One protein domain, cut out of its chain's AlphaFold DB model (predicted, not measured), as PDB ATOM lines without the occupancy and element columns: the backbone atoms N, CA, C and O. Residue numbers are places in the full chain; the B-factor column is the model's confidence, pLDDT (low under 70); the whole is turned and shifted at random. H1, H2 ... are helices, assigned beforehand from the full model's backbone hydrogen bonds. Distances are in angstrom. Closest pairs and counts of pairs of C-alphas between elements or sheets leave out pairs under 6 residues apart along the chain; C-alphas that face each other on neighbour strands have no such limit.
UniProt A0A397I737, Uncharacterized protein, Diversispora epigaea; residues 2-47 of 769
ATOM      1  N   ALA A   2     131.582 146.509  74.133       73.25
ATOM      2  CA  ALA A   2     131.524 147.784  73.401       73.25
ATOM      3  C   ALA A   2     130.556 148.795  74.040       73.25
ATOM      4  O   ALA A   2     130.983 149.857  74.476       73.25
ATOM      5  N   LEU A   3     129.304 148.380  74.273       76.25
ATOM      6  CA  LEU A   3     128.282 149.194  74.940       76.25
ATOM      7  C   LEU A   3     128.728 149.752  76.305       76.25
ATOM      8  O   LEU A   3     128.395 150.879  76.648       76.25
ATOM      9  N   VAL A   4     129.509 148.997  77.076       77.88
ATOM     10  CA  VAL A   4     129.978 149.404  78.412       77.88
ATOM     11  C   VAL A   4     131.130 150.401  78.320       77.88
ATOM     12  O   VAL A   4     131.179 151.352  79.094       77.88
ATOM     13  N   ILE A   5     132.058 150.183  77.387       74.75
ATOM     14  CA  ILE A   5     133.255 151.014  77.219       74.75
ATOM     15  C   ILE A   5     132.910 152.329  76.508       74.75
ATOM     16  O   ILE A   5     133.313 153.387  76.982       74.75
ATOM     17  N   GLU A   6     132.127 152.280  75.430       72.25
ATOM     18  CA  GLU A   6     131.739 153.459  74.643       72.25
ATOM     19  C   GLU A   6     130.834 154.407  75.442       72.25
ATOM     20  O   GLU A   6     131.028 155.621  75.422       72.25
ATOM     21  N   ASN A   7     129.895 153.857  76.220       78.12
ATOM     22  CA  ASN A   7     128.965 154.655  77.025       78.12
ATOM     23  C   ASN A   7     129.477 154.943  78.442       78.12
ATOM     24  O   ASN A   7     128.734 155.468  79.268       78.12
ATOM     25  N   ASN A   8     130.745 154.632  78.740       77.56
ATOM     26  CA  ASN A   8     131.370 154.897  80.042       77.56
ATOM     27  C   ASN A   8     130.582 154.311  81.226       77.56
ATOM     28  O   ASN A   8     130.498 154.925  82.292       77.56
ATOM     29  N   LEU A   9     129.980 153.133  81.043       79.75
ATOM     30  CA  LEU A   9     129.151 152.530  82.077       79.75
ATOM     31  C   LEU A   9     130.025 152.075  83.248       79.75
ATOM     32  O   LEU A   9     131.041 151.387  83.084       79.75
ATOM     33  N   ASN A  10     129.599 152.448  84.455       80.38
ATOM     34  CA  ASN A  10     130.201 151.928  85.672       80.38
ATOM     35  C   ASN A  10     129.901 150.426  85.819       80.38
ATOM     36  O   ASN A  10     129.030 149.867  85.144       80.38
ATOM     37  N   ASN A  11     130.631 149.761  86.714       82.25
ATOM     38  CA  ASN A  11     130.507 148.314  86.876       82.25
ATOM     39  C   ASN A  11     129.094 147.909  87.300       82.25
ATOM     40  O   ASN A  11     128.564 146.938  86.778       82.25
ATOM     41  N   LYS A  12     128.446 148.690  88.176       83.19
ATOM     42  CA  LYS A  12     127.070 148.436  88.627       83.19
ATOM     43  C   LYS A  12     126.089 148.407  87.451       83.19
ATOM     44  O   LYS A  12     125.321 147.458  87.327       83.19
ATOM     45  N   ALA A  13     126.146 149.408  86.577       84.19
ATOM     46  CA  ALA A  13     125.295 149.511  85.397       84.19
ATOM     47  C   ALA A  13     125.582 148.385  84.399       84.19
ATOM     48  O   ALA A  13     124.662 147.702  83.961       84.19
ATOM     49  N   GLY A  14     126.852 148.128  84.076       84.12
ATOM     50  CA  GLY A  14     127.180 147.055  83.141       84.12
ATOM     51  C   GLY A  14     126.885 145.648  83.692       84.12
ATOM     52  O   GLY A  14     126.475 144.778  82.930       84.12
ATOM     53  N   ASN A  15     126.995 145.432  85.008       86.88
ATOM     54  CA  ASN A  15     126.595 144.182  85.664       86.88
ATOM     55  C   ASN A  15     125.072 144.003  85.660       86.88
ATOM     56  O   ASN A  15     124.594 142.890  85.457       86.88
ATOM     57  N   ALA A  16     124.306 145.087  85.823       86.00
ATOM     58  CA  ALA A  16     122.853 145.049  85.664       86.00
ATOM     59  C   ALA A  16     122.452 144.659  84.233       86.00
ATOM     60  O   ALA A  16     121.542 143.853  84.063       86.00
ATOM     61  N   ILE A  17     123.173 145.153  83.220       85.38
ATOM     62  CA  ILE A  17     122.962 144.774  81.815       85.38
ATOM     63  C   ILE A  17     123.271 143.291  81.589       85.38
ATOM     64  O   ILE A  17     122.450 142.594  81.006       85.38
ATOM     65  N   ILE A  18     124.404 142.778  82.087       82.38
ATOM     66  CA  ILE A  18     124.715 141.337  82.007       82.38
ATOM     67  C   ILE A  18     123.612 140.511  82.679       82.38
ATOM     68  O   ILE A  18     123.140 139.537  82.104       82.38
ATOM     69  N   LYS A  19     123.167 140.913  83.876       83.62
ATOM     70  CA  LYS A  19     122.097 140.220  84.606       83.62
ATOM     71  C   LYS A  19     120.778 140.229  83.832       83.62
ATOM     72  O   LYS A  19     120.085 139.220  83.828       83.62
ATOM     73  N   PHE A  20     120.443 141.349  83.193       84.44
ATOM     74  CA  PHE A  20     119.267 141.469  82.337       84.44
ATOM     75  C   PHE A  20     119.346 140.503  81.150       84.44
ATOM     76  O   PHE A  20     118.439 139.697  80.979       84.44
ATOM     77  N   PHE A  21     120.453 140.509  80.400       82.50
ATOM     78  CA  PHE A  21     120.646 139.584  79.278       82.50
ATOM     79  C   PHE A  21     120.577 138.124  79.721       82.50
ATOM     80  O   PHE A  21     119.839 137.354  79.127       82.50
ATOM     81  N   ASN A  22     121.266 137.760  80.803       79.56
ATOM     82  CA  ASN A  22     121.266 136.387  81.307       79.56
ATOM     83  C   ASN A  22     119.887 135.919  81.785       79.56
ATOM     84  O   ASN A  22     119.618 134.725  81.771       79.56
ATOM     85  N   LYS A  23     119.033 136.835  82.257       80.62
ATOM     86  CA  LYS A  23     117.674 136.507  82.706       80.62
ATOM     87  C   LYS A  23     116.720 136.258  81.534       80.62
ATOM     88  O   LYS A  23     115.780 135.490  81.689       80.62
ATOM     89  N   HIS A  24     116.931 136.948  80.417       79.31
ATOM     90  CA  HIS A  24     115.997 137.002  79.292       79.31
ATOM     91  C   HIS A  24     116.541 136.354  78.010       79.31
ATOM     92  O   HIS A  24     115.925 136.485  76.961       79.31
ATOM     93  N   SER A  25     117.701 135.693  78.062       73.25
ATOM     94  CA  SER A  25     118.229 134.919  76.940       73.25
ATOM     95  C   SER A  25     117.647 133.506  76.941       73.25
ATOM     96  O   SER A  25     117.803 132.808  77.941       73.25
ATOM     97  N   ASP A  26     117.117 133.044  75.808       68.25
ATOM     98  CA  ASP A  26     116.600 131.673  75.611       68.25
ATOM     99  C   ASP A  26     117.710 130.601  75.499       68.25
ATOM    100  O   ASP A  26     117.545 129.549  74.882       68.25
ATOM    101  N   LEU A  27     118.890 130.869  76.065       66.56
ATOM    102  CA  LEU A  27     120.031 129.962  76.024       66.56
ATOM    103  C   LEU A  27     119.868 128.884  77.101       66.56
ATOM    104  O   LEU A  27     119.875 129.174  78.294       66.56
ATOM    105  N   SER A  28     119.772 127.624  76.675       56.69
ATOM    106  CA  SER A  28     119.594 126.444  77.535       56.69
ATOM    107  C   SER A  28     120.854 126.018  78.318       56.69
ATOM    108  O   SER A  28     120.814 125.036  79.056       56.69
ATOM    109  N   GLN A  29     121.971 126.750  78.197       62.78
ATOM    110  CA  GLN A  29     123.259 126.484  78.860       62.78
ATOM    111  C   GLN A  29     123.855 127.737  79.537       62.78
ATOM    112  O   GLN A  29     123.358 128.851  79.371       62.78
ATOM    113  N   LEU A  30     124.947 127.535  80.301       61.72
ATOM    114  CA  LEU A  30     125.796 128.567  80.922       61.72
ATOM    115  C   LEU A  30     125.945 129.809  80.025       61.72
ATOM    116  O   LEU A  30     126.379 129.705  78.880       61.72
ATOM    117  N   SER A  31     125.610 130.985  80.571       64.62
ATOM    118  CA  SER A  31     125.656 132.249  79.826       64.62
ATOM    119  C   SER A  31     127.018 132.460  79.139       64.62
ATOM    120  O   SER A  31     128.052 132.371  79.807       64.62
ATOM    121  N   PRO A  32     127.041 132.822  77.840       69.06
ATOM    122  CA  PRO A  32     128.270 133.111  77.102       69.06
ATOM    123  C   PRO A  32     128.909 134.448  77.516       69.06
ATOM    124  O   PRO A  32     129.996 134.797  77.053       69.06
ATOM    125  N   LEU A  33     128.238 135.236  78.366       74.81
ATOM    126  CA  LEU A  33     128.756 136.501  78.874       74.81
ATOM    127  C   LEU A  33     129.657 136.276  80.099       74.81
ATOM    128  O   LEU A  33     129.404 135.389  80.914       74.81
ATOM    129  N   PRO A  34     130.687 137.119  80.303       75.75
ATOM    130  CA  PRO A  34     131.482 137.060  81.522       75.75
ATOM    131  C   PRO A  34     130.595 137.271  82.756       75.75
ATOM    132  O   PRO A  34     129.657 138.065  82.728       75.75
ATOM    133  N   LYS A  35     130.947 136.620  83.874       80.12
ATOM    134  CA  LYS A  35     130.203 136.680  85.151       80.12
ATOM    135  C   LYS A  35     129.868 138.111  85.601       80.12
ATOM    136  O   LYS A  35     128.831 138.348  86.213       80.12
ATOM    137  N   ASN A  36     130.768 139.052  85.329       84.00
ATOM    138  CA  ASN A  36     130.592 140.484  85.536       84.00
ATOM    139  C   ASN A  36     131.535 141.274  84.610       84.00
ATOM    140  O   ASN A  36     132.446 140.721  83.983       84.00
ATOM    141  N   ILE A  37     131.326 142.585  84.536       84.19
ATOM    142  CA  ILE A  37     132.113 143.516  83.726       84.19
ATOM    143  C   ILE A  37     133.568 143.555  84.150       84.19
ATOM    144  O   ILE A  37     134.437 143.670  83.290       84.19
ATOM    145  N   GLU A  38     133.862 143.444  85.442       84.81
ATOM    146  CA  GLU A  38     135.234 143.379  85.932       84.81
ATOM    147  C   GLU A  38     135.990 142.200  85.311       84.81
ATOM    148  O   GLU A  38     137.108 142.367  84.826       84.81
ATOM    149  N   THR A  39     135.355 141.029  85.250       82.38
ATOM    150  CA  THR A  39     135.909 139.828  84.613       82.38
ATOM    151  C   THR A  39     136.079 140.039  83.109       82.38
ATOM    152  O   THR A  39     137.135 139.727  82.561       82.38
ATOM    153  N   GLY A  40     135.089 140.650  82.448       81.75
ATOM    154  CA  GLY A  40     135.181 141.010  81.030       81.75
ATOM    155  C   GLY A  40     136.329 141.981  80.724       81.75
ATOM    156  O   GLY A  40     137.039 141.806  79.737       81.75
ATOM    157  N   ARG A  41     136.570 142.976  81.588       82.19
ATOM    158  CA  ARG A  41     137.706 143.907  81.461       82.19
ATOM    159  C   ARG A  41     139.043 143.194  81.645       82.19
ATOM    160  O   ARG A  41     139.897 143.341  80.780       82.19
ATOM    161  N   LYS A  42     139.177 142.352  82.678       82.81
ATOM    162  CA  LYS A  42     140.379 141.523  82.891       82.81
ATOM    163  C   LYS A  42     140.681 140.625  81.691       82.81
ATOM    164  O   LYS A  42     141.844 140.413  81.371       82.81
ATOM    165  N   PHE A  43     139.654 140.096  81.024       79.56
ATOM    166  CA  PHE A  43     139.832 139.314  79.801       79.56
ATOM    167  C   PHE A  43     140.393 140.166  78.653       79.56
ATOM    168  O   PHE A  43     141.348 139.756  78.002       79.56
ATOM    169  N   MET A  44     139.868 141.380  78.448       79.25
ATOM    170  CA  MET A  44     140.407 142.310  77.446       79.25
ATOM    171  C   MET A  44     141.857 142.717  77.735       79.25
ATOM    172  O   MET A  44     142.648 142.849  76.804       79.25
ATOM    173  N   ASP A  45     142.232 142.881  79.004       79.31
ATOM    174  CA  ASP A  45     143.598 143.275  79.379       79.31
ATOM    175  C   ASP A  45     144.646 142.212  79.014       79.31
ATOM    176  O   ASP A  45     145.803 142.550  78.746       79.31
ATOM    177  N   LYS A  46     144.228 140.939  78.943       78.38
ATOM    178  CA  LYS A  46     145.068 139.806  78.522       78.38
ATOM    179  C   LYS A  46     145.340 139.776  77.012       78.38
ATOM    180  O   LYS A  46     146.240 139.058  76.590       78.38
ATOM    181  N   MET A  47     144.602 140.526  76.187       75.88
ATOM    182  CA  MET A  47     144.791 140.523  74.728       75.88
ATOM    183  C   MET A  47     146.142 141.136  74.344       75.88
ATOM    184  O   MET A  47     146.330 142.344  74.484       75.88
TER     185      MET A  47
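What this domain is: This is residues 2 to 47 of the 769 residues of an uncharacterized protein of Diversispora epigaea (UniProt A0A397I737). One longer helix, H2, has the short helix H1 near its first half, and a long link folds back from the far end of H2 to bring the start of H3 onto that same first half. From there H3 points away from H2 at about a right angle, while residues 24 to 29 stick out at the turn at the other end. The printed part has 46 residues with three named helices, in the order H1, H2, H3, and no named strand; its class is all helix. It is only just compact, close to loose, with a radius of gyration of the C-alphas of 11.0 A, and its C-alphas span 29 by 22 by 14 A.

Where its parts are: Start at C-alpha 2, at (131.524, 147.784, 73.401), where H1 begins; it covers residues 2 to 6 and measures 5.8 A from first to last C-alpha. Next find C-alpha 11 at (130.507, 148.314, 86.876); from there H2, residues 11 to 24, runs 19.9 A to C-alpha 24 at (115.997, 137.002, 79.292). Read on to Ile 37, where H3 begins; it covers residues 37 to 45, measures 12.3 A from first to last C-alpha, and ends with C-alpha 45 at (143.598, 143.275, 79.379).

How they stand to each other: Look first at H1 and H2, which are close but not clearly touching: their closest C-alphas, those of Val 4 and Gly 14, are 6.0 A apart. One residue further along H2, at Asn 15, you find the place where H2 and H3 touch, with the C-alphas of Asn 15 and Ile 37 the closest, 5.9 A apart. The lines of H2 and H3 stand about perpendicular, at 75 degrees, and their centres are 14.8 A apart. H1 and H3 are apart, but only just, with their closest C-alphas at 8.2 A. Check the backbone O and N atoms and you will find each O i to N i+4 pair inside H1, H2 and H3 within hydrogen-bond range.

The domain as a whole: Compare C-alphas 8 and 28, those of Asn 8 and Ser 28: they are the two farthest apart, at 30.9 A. The first and last printed C-alphas, those of Ala 2 and Met 47, are 15.2 A apart. The link from H1 to H2 is tight, with 4 residues, and the link from H2 to H3 is long, with 12. Residues 24 to 29, of which 24 belongs to H2, stand free. The printed part has no cut. In the B-factor column the mean pLDDT of the printed part is 77.9, and the model's confidence is low, under 70, at residues 26 to 32, inside the long link.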